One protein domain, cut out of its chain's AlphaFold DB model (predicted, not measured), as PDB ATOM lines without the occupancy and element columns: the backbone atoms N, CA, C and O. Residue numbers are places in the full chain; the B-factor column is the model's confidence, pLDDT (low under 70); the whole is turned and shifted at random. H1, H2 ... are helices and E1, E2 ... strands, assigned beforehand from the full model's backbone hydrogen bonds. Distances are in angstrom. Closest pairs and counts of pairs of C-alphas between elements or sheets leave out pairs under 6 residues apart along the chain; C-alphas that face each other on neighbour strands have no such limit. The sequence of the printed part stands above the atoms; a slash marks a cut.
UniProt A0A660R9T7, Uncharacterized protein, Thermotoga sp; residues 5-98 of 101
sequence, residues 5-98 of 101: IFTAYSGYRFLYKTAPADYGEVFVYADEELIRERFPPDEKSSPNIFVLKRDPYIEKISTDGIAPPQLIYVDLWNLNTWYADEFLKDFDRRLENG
ATOM      1  N   ILE A   5     189.963  84.788  95.171       97.94
ATOM      2  CA  ILE A   5     190.655  84.005  94.151       97.94
ATOM      3  C   ILE A   5     189.932  82.669  94.017       97.94
ATOM      4  O   ILE A   5     189.839  81.912  94.984       97.94
ATOM      5  N   PHE A   6     189.398  82.393  92.832       98.25
ATOM      6  CA  PHE A   6     188.700  81.148  92.538       98.25
ATOM      7  C   PHE A   6     189.684  79.998  92.360       98.25
ATOM      8  O   PHE A   6     190.672  80.118  91.635       98.25
ATOM      9  N   THR A   7     189.359  78.867  92.977       98.44
ATOM     10  CA  THR A   7     190.101  77.613  92.838       98.44
ATOM     11  C   THR A   7     189.143  76.442  92.592       98.44
ATOM     12  O   THR A   7     187.950  76.654  92.333       98.44
ATOM     13  N   ALA A   8     189.665  75.217  92.614       98.44
ATOM     14  CA  ALA A   8     188.940  73.980  92.354       98.44
ATOM     15  C   ALA A   8     188.065  74.079  91.085       98.44
ATOM     16  O   ALA A   8     188.542  74.515  90.036       98.44
ATOM     17  N   TYR A   9     186.776  73.733  91.164       98.44
ATOM     18  CA  TYR A   9     185.875  73.673  90.006       98.44
ATOM     19  C   TYR A   9     185.720  75.012  89.275       98.44
ATOM     20  O   TYR A   9     185.837  75.081  88.051       98.44
ATOM     21  N   SER A  10     185.475  76.101  90.013       98.38
ATOM     22  CA  SER A  10     185.276  77.423  89.400       98.38
ATOM     23  C   SER A  10     186.585  78.009  88.881       98.38
ATOM     24  O   SER A  10     186.589  78.594  87.800       98.38
ATOM     25  N   GLY A  11     187.693  77.802  89.601       98.19
ATOM     26  CA  GLY A  11     189.027  78.173  89.123       98.19
ATOM     27  C   GLY A  11     189.358  77.471  87.806       98.19
ATOM     28  O   GLY A  11     189.684  78.133  86.824       98.19
ATOM     29  N   TYR A  12     189.164  76.149  87.750       98.31
ATOM     30  CA  TYR A  12     189.339  75.350  86.536       98.31
ATOM     31  C   TYR A  12     188.471  75.865  85.386       98.31
ATOM     32  O   TYR A  12     188.962  76.115  84.285       98.31
ATOM     33  N   ARG A  13     187.177  76.084  85.652       98.38
ATOM     34  CA  ARG A  13     186.234  76.581  84.649       98.38
ATOM     35  C   ARG A  13     186.640  77.937  84.099       98.38
ATOM     36  O   ARG A  13     186.519  78.169  82.897       98.38
ATOM     37  N   PHE A  14     187.097  78.849  84.946       97.94
ATOM     38  CA  PHE A  14     187.523  80.167  84.491       97.94
ATOM     39  C   PHE A  14     188.851  80.128  83.745       97.94
ATOM     40  O   PHE A  14     188.996  80.888  82.786       97.94
ATOM     41  N   LEU A  15     189.760  79.230  84.123       97.00
ATOM     42  CA  LEU A  15     191.042  79.033  83.458       97.00
ATOM     43  C   LEU A  15     190.873  78.413  82.060       97.00
ATOM     44  O   LEU A  15     191.341  78.981  81.079       97.00
ATOM     45  N   TYR A  16     190.145  77.298  81.950       96.12
ATOM     46  CA  TYR A  16     190.032  76.515  80.710       96.12
ATOM     47  C   TYR A  16     188.741  76.751  79.920       96.12
ATOM     48  O   TYR A  16     188.529  76.133  78.879       96.12
ATOM     49  N   LYS A  17     187.860  77.631  80.411       96.44
ATOM     50  CA  LYS A  17     186.560  77.970  79.798       96.44
ATOM     51  C   LYS A  17     185.660  76.753  79.543       96.44
ATOM     52  O   LYS A  17     184.797  76.794  78.670       96.44
ATOM     53  N   THR A  18     185.820  75.694  80.338       96.44
ATOM     54  CA  THR A  18     185.025  74.461  80.268       96.44
ATOM     55  C   THR A  18     184.763  73.891  81.660       96.44
ATOM     56  O   THR A  18     185.507  74.171  82.594       96.44
ATOM     57  N   ALA A  19     183.714  73.089  81.807       97.38
ATOM     58  CA  ALA A  19     183.419  72.341  83.023       97.38
ATOM     59  C   ALA A  19     183.184  70.869  82.639       97.38
ATOM     60  O   ALA A  19     182.196  70.589  81.961       97.38
ATOM     61  N   PRO A  20     184.077  69.939  83.026       97.50
ATOM     62  CA  PRO A  20     183.932  68.514  82.708       97.50
ATOM     63  C   PRO A  20     182.699  67.850  83.336       97.50
ATOM     64  O   PRO A  20     182.195  66.865  82.805       97.50
ATOM     65  N   ALA A  21     182.193  68.407  84.439       97.88
ATOM     66  CA  ALA A  21     180.962  67.986  85.098       97.88
ATOM     67  C   ALA A  21     180.243  69.187  85.734       97.88
ATOM     68  O   ALA A  21     180.860  70.226  86.001       97.88
ATOM     69  N   ASP A  22     178.947  69.030  86.005       97.38
ATOM     70  CA  ASP A  22     178.185  69.983  86.810       97.38
ATOM     71  C   ASP A  22     178.649  69.942  88.271       97.38
ATOM     72  O   ASP A  22     178.935  68.880  88.824       97.38
ATOM     73  N   TYR A  23     178.702  71.107  88.915       96.88
ATOM     74  CA  TYR A  23     179.122  71.247  90.306       96.88
ATOM     75  C   TYR A  23     178.293  72.322  91.017       96.88
ATOM     76  O   TYR A  23     177.906  73.328  90.418       96.88
ATOM     77  N   GLY A  24     178.015  72.103  92.305       95.25
ATOM     78  CA  GLY A  24     177.240  73.029  93.142       95.25
ATOM     79  C   GLY A  24     178.081  73.870  94.102       95.25
ATOM     80  O   GLY A  24     177.571  74.832  94.667       95.25
ATOM     81  N   GLU A  25     179.352  73.516  94.288       96.12
ATOM     82  CA  GLU A  25     180.224  74.084  95.317       96.12
ATOM     83  C   GLU A  25     181.233  75.081  94.736       96.12
ATOM     84  O   GLU A  25     181.786  74.895  93.650       96.12
ATOM     85  N   VAL A  26     181.527  76.132  95.495       97.25
ATOM     86  CA  VAL A  26     182.481  77.177  95.134       97.25
ATOM     87  C   VAL A  26     183.550  77.269  96.214       97.25
ATOM     88  O   VAL A  26     183.259  77.602  97.359       97.25
ATOM     89  N   PHE A  27     184.797  77.018  95.826       98.06
ATOM     90  CA  PHE A  27     185.969  77.151  96.687       98.06
ATOM     91  C   PHE A  27     186.733  78.418  96.308       98.06
ATOM     92  O   PHE A  27     187.005  78.660  95.125       98.06
ATOM     93  N   VAL A  28     187.065  79.239  97.303       97.75
ATOM     94  CA  VAL A  28     187.775  80.507  97.095       97.75
ATOM     95  C   VAL A  28     188.810  80.766  98.179       97.75
ATOM     96  O   VAL A  28     188.552  80.513  99.349       97.75
ATOM     97  N   TYR A  29     189.936  81.371  97.813       97.44
ATOM     98  CA  TYR A  29     190.802  82.058  98.771       97.44
ATOM     99  C   TYR A  29     190.282  83.487  98.954       97.44
ATOM    100  O   TYR A  29     190.283  84.282  98.007       97.44
ATOM    101  N   ALA A  30     189.784  83.816 100.143       95.44
ATOM    102  CA  ALA A  30     189.148  85.104 100.416       95.44
ATOM    103  C   ALA A  30     189.237  85.482 101.900       95.44
ATOM    104  O   ALA A  30     189.695  84.699 102.727       95.44
ATOM    105  N   ASP A  31     188.785  86.694 102.211       94.31
ATOM    106  CA  ASP A  31     188.438  87.074 103.578       94.31
ATOM    107  C   ASP A  31     187.062  86.481 103.920       94.31
ATOM    108  O   ASP A  31     186.076  86.762 103.233       94.31
ATOM    109  N   GLU A  32     186.999  85.628 104.942       94.25
ATOM    110  CA  GLU A  32     185.768  84.937 105.334       94.25
ATOM    111  C   GLU A  32     184.671  85.906 105.797       94.25
ATOM    112  O   GLU A  32     183.498  85.674 105.498       94.25
ATOM    113  N   GLU A  33     185.026  87.002 106.471       94.56
ATOM    114  CA  GLU A  33     184.059  87.975 106.983       94.56
ATOM    115  C   GLU A  33     183.338  88.669 105.823       94.56
ATOM    116  O   GLU A  33     182.106  88.723 105.804       94.56
ATOM    117  N   LEU A  34     184.083  89.084 104.791       94.62
ATOM    118  CA  LEU A  34     183.510  89.697 103.585       94.62
ATOM    119  C   LEU A  34     182.601  88.732 102.814       94.62
ATOM    120  O   LEU A  34     181.576  89.143 102.258       94.62
ATOM    121  N   ILE A  35     182.968  87.446 102.753       95.19
ATOM    122  CA  ILE A  35     182.116  86.429 102.129       95.19
ATOM    123  C   ILE A  35     180.834  86.244 102.938       95.19
ATOM    124  O   ILE A  35     179.761  86.257 102.340       95.19
ATOM    125  N   ARG A  36     180.919  86.130 104.268       94.50
ATOM    126  CA  ARG A  36     179.755  85.945 105.151       94.50
ATOM    127  C   ARG A  36     178.815  87.143 105.162       94.50
ATOM    128  O   ARG A  36     177.607  86.947 105.211       94.50
ATOM    129  N   GLU A  37     179.336  88.365 105.086       95.69
ATOM    130  CA  GLU A  37     178.508  89.574 104.993       95.69
ATOM    131  C   GLU A  37     177.668  89.570 103.708       95.69
ATOM    132  O   GLU A  37     176.478  89.890 103.718       95.69
ATOM    133  N   ARG A  38     178.274  89.168 102.583       95.06
ATOM    134  CA  ARG A  38     177.590  89.136 101.285       95.06
ATOM    135  C   ARG A  38     176.704  87.904 101.099       95.06
ATOM    136  O   ARG A  38     175.671  88.003 100.435       95.06
ATOM    137  N   PHE A  39     177.136  86.767 101.633       93.50
ATOM    138  CA  PHE A  39     176.514  85.450 101.529       93.50
ATOM    139  C   PHE A  39     176.415  84.828 102.927       93.50
ATOM    140  O   PHE A  39     177.212  83.952 103.278       93.50
ATOM    141  N   PRO A  40     175.463  85.291 103.751       92.56
ATOM    142  CA  PRO A  40     175.271  84.721 105.074       92.56
ATOM    143  C   PRO A  40     174.878  83.241 104.949       92.56
ATOM    144  O   PRO A  40     174.101  82.892 104.054       92.56
ATOM    145  N   PRO A  41     175.405  82.361 105.817       90.25
ATOM    146  CA  PRO A  41     175.050  80.951 105.795       90.25
ATOM    147  C   PRO A  41     173.559  80.773 106.091       90.25
ATOM    148  O   PRO A  41     173.008  81.417 106.983       90.25
ATOM    149  N   ASP A  42     172.925  79.866 105.357       92.25
ATOM    150  CA  ASP A  42     171.559  79.424 105.615       92.25
ATOM    151  C   ASP A  42     171.598  78.026 106.235       92.25
ATOM    152  O   ASP A  42     172.012  77.069 105.587       92.25
ATOM    153  N   GLU A  43     171.140  77.900 107.481       88.06
ATOM    154  CA  GLU A  43     171.095  76.620 108.202       88.06
ATOM    155  C   GLU A  43     170.174  75.585 107.535       88.06
ATOM    156  O   GLU A  43     170.280  74.391 107.813       88.06
ATOM    157  N   LYS A  44     169.259  76.022 106.660       91.19
ATOM    158  CA  LYS A  44     168.321  75.140 105.951       91.19
ATOM    159  C   LYS A  44     168.899  74.548 104.671       91.19
ATOM    160  O   LYS A  44     168.304  73.622 104.119       91.19
ATOM    161  N   SER A  45     170.016  75.085 104.195       88.75
ATOM    162  CA  SER A  45     170.605  74.746 102.905       88.75
ATOM    163  C   SER A  45     171.963  74.074 103.100       88.75
ATOM    164  O   SER A  45     172.701  74.377 104.036       88.75
ATOM    165  N   SER A  46     172.315  73.146 102.211       91.44
ATOM    166  CA  SER A  46     173.655  72.552 102.223       91.44
ATOM    167  C   SER A  46     174.718  73.626 101.946       91.44
ATOM    168  O   SER A  46     174.529  74.425 101.023       91.44
ATOM    169  N   PRO A  47     175.840  73.651 102.694       92.06
ATOM    170  CA  PRO A  47     176.936  74.573 102.424       92.06
ATOM    171  C   PRO A  47     177.473  74.391 101.006       92.06
ATOM    172  O   PRO A  47     177.718  73.270 100.570       92.06
ATOM    173  N   ASN A  48     177.666  75.499 100.296       94.81
ATOM    174  CA  ASN A  48     178.136  75.484  98.913       94.81
ATOM    175  C   ASN A  48     179.184  76.564  98.602       94.81
ATOM    176  O   ASN A  48     179.640  76.660  97.465       94.81
ATOM    177  N   ILE A  49     179.581  77.369  99.589       96.12
ATOM    178  CA  ILE A  49     180.700  78.307  99.486       96.12
ATOM    179  C   ILE A  49     181.697  77.949 100.581       96.12
ATOM    180  O   ILE A  49     181.369  77.986 101.766       96.12
ATOM    181  N   PHE A  50     182.916  77.624 100.173       96.50
ATOM    182  CA  PHE A  50     183.998  77.214 101.052       96.50
ATOM    183  C   PHE A  50     185.141  78.217 100.929       96.50
ATOM    184  O   PHE A  50     185.729  78.388  99.858       96.50
ATOM    185  N   VAL A  51     185.434  78.908 102.030       96.88
ATOM    186  CA  VAL A  51     186.515  79.895 102.091       96.88
ATOM    187  C   VAL A  51     187.777  79.207 102.596       96.88
ATOM    188  O   VAL A  51     187.847  78.762 103.739       96.88
ATOM    189  N   LEU A  52     188.770  79.101 101.721       95.81
ATOM    190  CA  LEU A  52     190.104  78.610 102.033       95.81
ATOM    191  C   LEU A  52     190.968  79.748 102.574       95.81
ATOM    192  O   LEU A  52     190.783  80.923 102.241       95.81
ATOM    193  N   LYS A  53     191.954  79.384 103.396       91.25
ATOM    194  CA  LYS A  53     192.865  80.344 104.018       91.25
ATOM    195  C   LYS A  53     193.642  81.115 102.952       91.25
ATOM    196  O   LYS A  53     194.449  80.544 102.227       91.25
ATOM    197  N   ARG A  54     193.425  82.427 102.910       85.06
ATOM    198  CA  ARG A  54     194.145  83.363 102.046       85.06
ATOM    199  C   ARG A  54     195.595  83.541 102.510       85.06
ATOM    200  O   ARG A  54     195.861  83.604 103.712       85.06
ATOM    201  N   ASP A  55     196.521  83.646 101.558       87.69
ATOM    202  CA  ASP A  55     197.924  83.968 101.816       87.69
ATOM    203  C   ASP A  55     198.466  84.971 100.765       87.69
ATOM    204  O   ASP A  55     198.044  84.926  99.604       87.69
ATOM    205  N   PRO A  56     199.401  85.872 101.137       91.06
ATOM    206  CA  PRO A  56     199.941  86.879 100.221       91.06
ATOM    207  C   PRO A  56     200.643  86.302  98.984       91.06
ATOM    208  O   PRO A  56     200.727  86.972  97.953       91.06
ATOM    209  N   TYR A  57     201.185  85.085  99.073       93.44
ATOM    210  CA  TYR A  57     201.850  84.444  97.949       93.44
ATOM    211  C   TYR A  57     200.845  84.011  96.878       93.44
ATOM    212  O   TYR A  57     201.053  84.339  95.710       93.44
ATOM    213  N   ILE A  58     199.734  83.370  97.267       93.69
ATOM    214  CA  ILE A  58     198.624  83.032  96.366       93.69
ATOM    215  C   ILE A  58     198.116  84.286  95.654       93.69
ATOM    216  O   ILE A  58     197.943  84.259  94.439       93.69
ATOM    217  N   GLU A  59     197.943  85.406  96.359       91.31
ATOM    218  CA  GLU A  59     197.532  86.671  95.731       91.31
ATOM    219  C   GLU A  59     198.515  87.159  94.674       91.31
ATOM    220  O   GLU A  59     198.106  87.571  93.592       91.31
ATOM    221  N   LYS A  60     199.815  87.087  94.972       95.62
ATOM    222  CA  LYS A  60     200.872  87.559  94.076       95.62
ATOM    223  C   LYS A  60     200.955  86.754  92.777       95.62
ATOM    224  O   LYS A  60     201.320  87.317  91.748       95.62
ATOM    225  N   ILE A  61     200.702  85.448  92.837       95.81
ATOM    226  CA  ILE A  61     200.848  84.537  91.688       95.81
ATOM    227  C   ILE A  61     199.531  84.287  90.944       95.81
ATOM    228  O   ILE A  61     199.547  83.723  89.851       95.81
ATOM    229  N   SER A  62     198.397  84.669  91.532       96.31
ATOM    230  CA  SER A  62     197.085  84.529  90.902       96.31
ATOM    231  C   SER A  62     196.879  85.613  89.852       96.31
ATOM    232  O   SER A  62     197.313  86.750  90.016       96.31
ATOM    233  N   THR A  63     196.187  85.269  88.770       96.31
ATOM    234  CA  THR A  63     195.911  86.191  87.659       96.31
ATOM    235  C   THR A  63     194.404  86.321  87.488       96.31
ATOM    236  O   THR A  63     193.698  85.318  87.527       96.31
ATOM    237  N   ASP A  64     193.898  87.551  87.362       95.50
ATOM    238  CA  ASP A  64     192.469  87.856  87.168       95.50
ATOM    239  C   ASP A  64     191.519  87.198  88.190       95.50
ATOM    240  O   ASP A  64     190.381  86.842  87.881       95.50
ATOM    241  N   GLY A  65     191.981  87.030  89.435       96.12
ATOM    242  CA  GLY A  65     191.202  86.383  90.497       96.12
ATOM    243  C   GLY A  65     191.075  84.865  90.333       96.12
ATOM    244  O   GLY A  65     190.134  84.273  90.860       96.12
ATOM    245  N   ILE A  66     191.996  84.228  89.612       98.06
ATOM    246  CA  ILE A  66     192.044  82.780  89.387       98.06
ATOM    247  C   ILE A  66     193.356  82.239  89.966       98.06
ATOM    248  O   ILE A  66     194.429  82.793  89.707       98.06
ATOM    249  N   ALA A  67     193.263  81.168  90.757       97.75
ATOM    250  CA  ALA A  67     194.429  80.487  91.308       97.75
ATOM    251  C   ALA A  67     195.304  79.903  90.178       97.75
ATOM    252  O   ALA A  67     194.787  79.531  89.123       97.75
ATOM    253  N   PRO A  68     196.628  79.790  90.365       96.44
ATOM    254  CA  PRO A  68     197.493  79.170  89.369       96.44
ATOM    255  C   PRO A  68     197.107  77.694  89.141       96.44
ATOM    256  O   PRO A  68     196.634  77.033  90.075       96.44
ATOM    257  N   PRO A  69     197.346  77.138  87.937       96.44
ATOM    258  CA  PRO A  69     196.896  75.792  87.569       96.44
ATOM    259  C   PRO A  69     197.329  74.703  88.560       96.44
ATOM    260  O   PRO A  69     196.557  73.798  88.862       96.44
ATOM    261  N   GLN A  70     198.540  74.812  89.114       95.31
ATOM    262  CA  GLN A  70     199.084  73.849  90.073       95.31
ATOM    263  C   GLN A  70     198.268  73.813  91.371       95.31
ATOM    264  O   GLN A  70     198.034  72.738  91.913       95.31
ATOM    265  N   LEU A  71     197.809  74.972  91.856       96.50
ATOM    266  CA  LEU A  71     196.953  75.036  93.041       96.50
ATOM    267  C   LEU A  71     195.538  74.559  92.732       96.50
ATOM    268  O   LEU A  71     194.984  73.816  93.530       96.50
ATOM    269  N   ILE A  72     194.989  74.893  91.559       98.06
ATOM    270  CA  ILE A  72     193.684  74.365  91.132       98.06
ATOM    271  C   ILE A  72     193.709  72.832  91.112       98.06
ATOM    272  O   ILE A  72     192.782  72.206  91.618       98.06
ATOM    273  N   TYR A  73     194.767  72.232  90.557       97.75
ATOM    274  CA  TYR A  73     194.939  70.779  90.533       97.75
ATOM    275  C   TYR A  73     194.995  70.193  91.949       97.75
ATOM    276  O   TYR A  73     194.257  69.260  92.256       97.75
ATOM    277  N   VAL A  74     195.840  70.750  92.826       97.12
ATOM    278  CA  VAL A  74     195.983  70.275  94.214       97.12
ATOM    279  C   VAL A  74     194.677  70.421  94.991       97.12
ATOM    280  O   VAL A  74     194.307  69.519  95.740       97.12
ATOM    281  N   ASP A  75     193.960  71.526  94.803       97.75
ATOM    282  CA  ASP A  75     192.677  71.748  95.456       97.75
ATOM    283  C   ASP A  75     191.641  70.735  94.962       97.75
ATOM    284  O   ASP A  75     191.001  70.110  95.795       97.75
ATOM    285  N   LEU A  76     191.531  70.486  93.648       98.25
ATOM    286  CA  LEU A  76     190.665  69.429  93.098       98.25
ATOM    287  C   LEU A  76     191.028  68.040  93.639       98.25
ATOM    288  O   LEU A  76     190.138  67.297  94.035       98.25
ATOM    289  N   TRP A  77     192.321  67.710  93.694       97.88
ATOM    290  CA  TRP A  77     192.821  66.424  94.192       97.88
ATOM    291  C   TRP A  77     192.456  66.164  95.660       97.88
ATOM    292  O   TRP A  77     192.276  65.020  96.069       97.88
ATOM    293  N   ASN A  78     192.334  67.221  96.465       97.56
ATOM    294  CA  ASN A  78     191.944  67.113  97.870       97.56
ATOM    295  C   ASN A  78     190.425  66.992  98.084       97.56
ATOM    296  O   ASN A  78     189.992  66.762  99.218       97.56
ATOM    297  N   LEU A  79     189.602  67.154  97.042       96.88
ATOM    298  CA  LEU A  79     188.147  67.065  97.157       96.88
ATOM    299  C   LEU A  79     187.671  65.630  96.941       96.88
ATOM    300  O   LEU A  79     187.932  65.009  95.919       96.88
ATOM    301  N   ASN A  80     186.897  65.121  97.898       91.38
ATOM    302  CA  ASN A  80     186.318  63.781  97.838       91.38
ATOM    303  C   ASN A  80     184.913  63.803  97.211       91.38
ATOM    304  O   ASN A  80     183.934  63.388  97.837       91.38
ATOM    305  N   THR A  81     184.793  64.354  96.003       94.88
ATOM    306  CA  THR A  81     183.535  64.373  95.243       94.88
ATOM    307  C   THR A  81     183.716  63.614  93.934       94.88
ATOM    308  O   THR A  81     184.775  63.662  93.317       94.88
ATOM    309  N   TRP A  82     182.671  62.928  93.469       95.25
ATOM    310  CA  TRP A  82     182.756  62.153  92.225       95.25
ATOM    311  C   TRP A  82     183.014  63.037  90.994       95.25
ATOM    312  O   TRP A  82     183.610  62.586  90.023       95.25
ATOM    313  N   TYR A  83     182.566  64.297  91.013       96.25
ATOM    314  CA  TYR A  83     182.798  65.224  89.909       96.25
ATOM    315  C   TYR A  83     184.217  65.796  89.929       96.25
ATOM    316  O   TYR A  83     184.707  66.153  88.863       96.25
ATOM    317  N   ALA A  84     184.920  65.828  91.070       97.75
ATOM    318  CA  ALA A  84     186.346  66.162  91.088       97.75
ATOM    319  C   ALA A  84     187.162  65.217  90.195       97.75
ATOM    320  O   ALA A  84     188.024  65.691  89.457       97.75
ATOM    321  N   ASP A  85     186.818  63.926  90.153       97.62
ATOM    322  CA  ASP A  85     187.475  62.949  89.278       97.62
ATOM    323  C   ASP A  85     187.331  63.295  87.789       97.62
ATOM    324  O   ASP A  85     188.269  63.114  87.015       97.62
ATOM    325  N   GLU A  86     186.177  63.814  87.356       98.19
ATOM    326  CA  GLU A  86     185.977  64.235  85.961       98.19
ATOM    327  C   GLU A  86     186.824  65.466  85.615       98.19
ATOM    328  O   GLU A  86     187.398  65.543  84.525       98.19
ATOM    329  N   PHE A  87     186.962  66.399  86.561       98.19
ATOM    330  CA  PHE A  87     187.858  67.544  86.409       98.19
ATOM    331  C   PHE A  87     189.325  67.112  86.348       98.19
ATOM    332  O   PHE A  87     190.042  67.570  85.462       98.19
ATOM    333  N   LEU A  88     189.759  66.216  87.240       97.88
ATOM    334  CA  LEU A  88     191.126  65.690  87.273       97.88
ATOM    335  C   LEU A  88     191.466  64.932  85.989       97.88
ATOM    336  O   LEU A  88     192.498  65.214  85.394       97.88
ATOM    337  N   LYS A  89     190.569  64.079  85.474       97.38
ATOM    338  CA  LYS A  89     190.772  63.391  84.184       97.38
ATOM    339  C   LYS A  89     190.962  64.365  83.022       97.38
ATOM    340  O   LYS A  89     191.793  64.116  82.152       97.38
ATOM    341  N   ASP A  90     190.179  65.446  82.953       97.00
ATOM    342  CA  ASP A  90     190.370  66.459  81.904       97.00
ATOM    343  C   ASP A  90     191.665  67.254  82.125       97.00
ATOM    344  O   ASP A  90     192.367  67.563  81.165       97.00
ATOM    345  N   PHE A  91     192.018  67.546  83.382       96.12
ATOM    346  CA  PHE A  91     193.298  68.161  83.743       96.12
ATOM    347  C   PHE A  91     194.481  67.292  83.291       96.12
ATOM    348  O   PHE A  91     195.358  67.788  82.588       96.12
ATOM    349  N   ASP A  92     194.471  65.999  83.609       95.38
ATOM    350  CA  ASP A  92     195.517  65.042  83.245       95.38
ATOM    351  C   ASP A  92     195.672  64.943  81.730       95.38
ATOM    352  O   ASP A  92     196.779  65.085  81.219       95.38
ATOM    353  N   ARG A  93     194.564  64.839  80.984       94.81
ATOM    354  CA  ARG A  93     194.609  64.872  79.512       94.81
ATOM    355  C   ARG A  93     195.253  66.151  78.989       94.81
ATOM    356  O   ARG A  93     195.977  66.103  78.003       94.81
ATOM    357  N   ARG A  94     194.989  67.308  79.601       91.94
ATOM    358  CA  ARG A  94     195.627  68.577  79.203       91.94
ATOM    359  C   ARG A  94     197.120  68.573  79.506       91.94
ATOM    360  O   ARG A  94     197.884  69.045  78.675       91.94
ATOM    361  N   LEU A  95     197.529  68.028  80.652       88.00
ATOM    362  CA  LEU A  95     198.940  67.894  81.020       88.00
ATOM    363  C   LEU A  95     199.682  66.939  80.075       88.00
ATOM    364  O   LEU A  95     200.764  67.272  79.598       88.00
ATOM    365  N   GLU A  96     199.081  65.791  79.759       88.44
ATOM    366  CA  GLU A  96     199.605  64.808  78.802       88.44
ATOM    367  C   GLU A  96     199.710  65.389  77.387       88.44
ATOM    368  O   GLU A  96     200.703  65.166  76.695       88.44
ATOM    369  N   ASN A  97     198.706  66.166  76.968       83.19
ATOM    370  CA  ASN A  97     198.663  66.783  75.645       83.19
ATOM    371  C   ASN A  97     199.482  68.079  75.541       83.19
ATOM    372  O   ASN A  97     199.668  68.563  74.426       83.19
ATOM    373  N   GLY A  98     199.955  68.662  76.650       63.12
ATOM    374  CA  GLY A  98     200.457  70.031  76.607       63.12
ATOM    375  C   GLY A  98     201.259  70.523  77.815       63.12
ATOM    376  O   GLY A  98     200.818  71.407  78.539       63.12
TER     377      GLY A  98
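What this domain is: This is residues 5 to 98 of the 101 residues of an uncharacterized protein of Thermotoga sp (UniProt A0A660R9T7). A small, twisted ribbon of two parallel strands, E1 and E2, has a cluster of three helices, H1, H4 and H5, on its E1 side and the short helix H2 with a loop on its E2 side. H1 packs on E1 and also meets H4 and H5, the three centres making a triangle, while H3 lies away from the other helices. The printed part has 94 residues with five named helices and two named strands, in the order H1 E1 H2 E2 H3 H4 H5; the class is mostly helix. It is compact, with a radius of gyration of the C-alphas of 13.6 A, and spans 42 by 32 by 21 A.

Where its parts are: E1 is residues 26 to 30, 11.6 A long, and E2 is residues 49 to 53, 13.1 A long. H1 is residues 8 to 16, 12.0 A long, beginning at C-alpha 8 (188.940, 73.980, 92.354). H2 is residues 32 to 38, 10.0 A, and H3 is residues 56 to 61, 8.9 A. H4 is residues 69 to 77, 12.2 A. H5, the longest helix, is residues 82 to 97, 23.4 A, ending at C-alpha 97 (198.663, 66.783, 75.645).

How they stand to each other: E1 and E2 are parallel neighbours at 35 degrees, with N 50 and O 26 2.8 A apart and N 28 and O 50 3.0 A apart, within hydrogen-bond range. E1, H2 and E2 form a strand-helix-strand unit, two parallel neighbour strands with a helix between them in the chain, and its crossover is right-handed. Residues 5 to 6 pair briefly with residues 28 to 29 of E1, antiparallel. The closest C-alphas of H1 and E1 are those of Ala 8 and Phe 27, 6.1 A apart; those of H2 and E2 are Glu 32 and Val 51, 6.0 A. H1 and H4 touch at Ala 8 and Ile 72, C-alphas 4.9 A apart, opposite ways at a tilt of 35.4 degrees, only just steep. H4 and H5 form a helical hairpin and touch, through residues 84 to 91 alone of H5, with the C-alphas of Leu 76 and Ala 84 closest at 5.8 A. H1 and H5 only just touch, with 3 pairs of C-alphas within 8 A, through residues 84 to 87 alone of H5. H3 touches no helix and is apart from H4. Every O i to N i+4 pair is within hydrogen-bond range in H1, H2, H3 and H4, and 11 of 12 are in H5.

The domain as a whole: The two C-alphas farthest apart, those of Lys 44 and Gly 98, are 43.8 A from each other. The printed part, residues 5 to 98, has no cut, and no link between named elements is long. The mean pLDDT of the printed part is 94.9, and residue 98 alone is under 70.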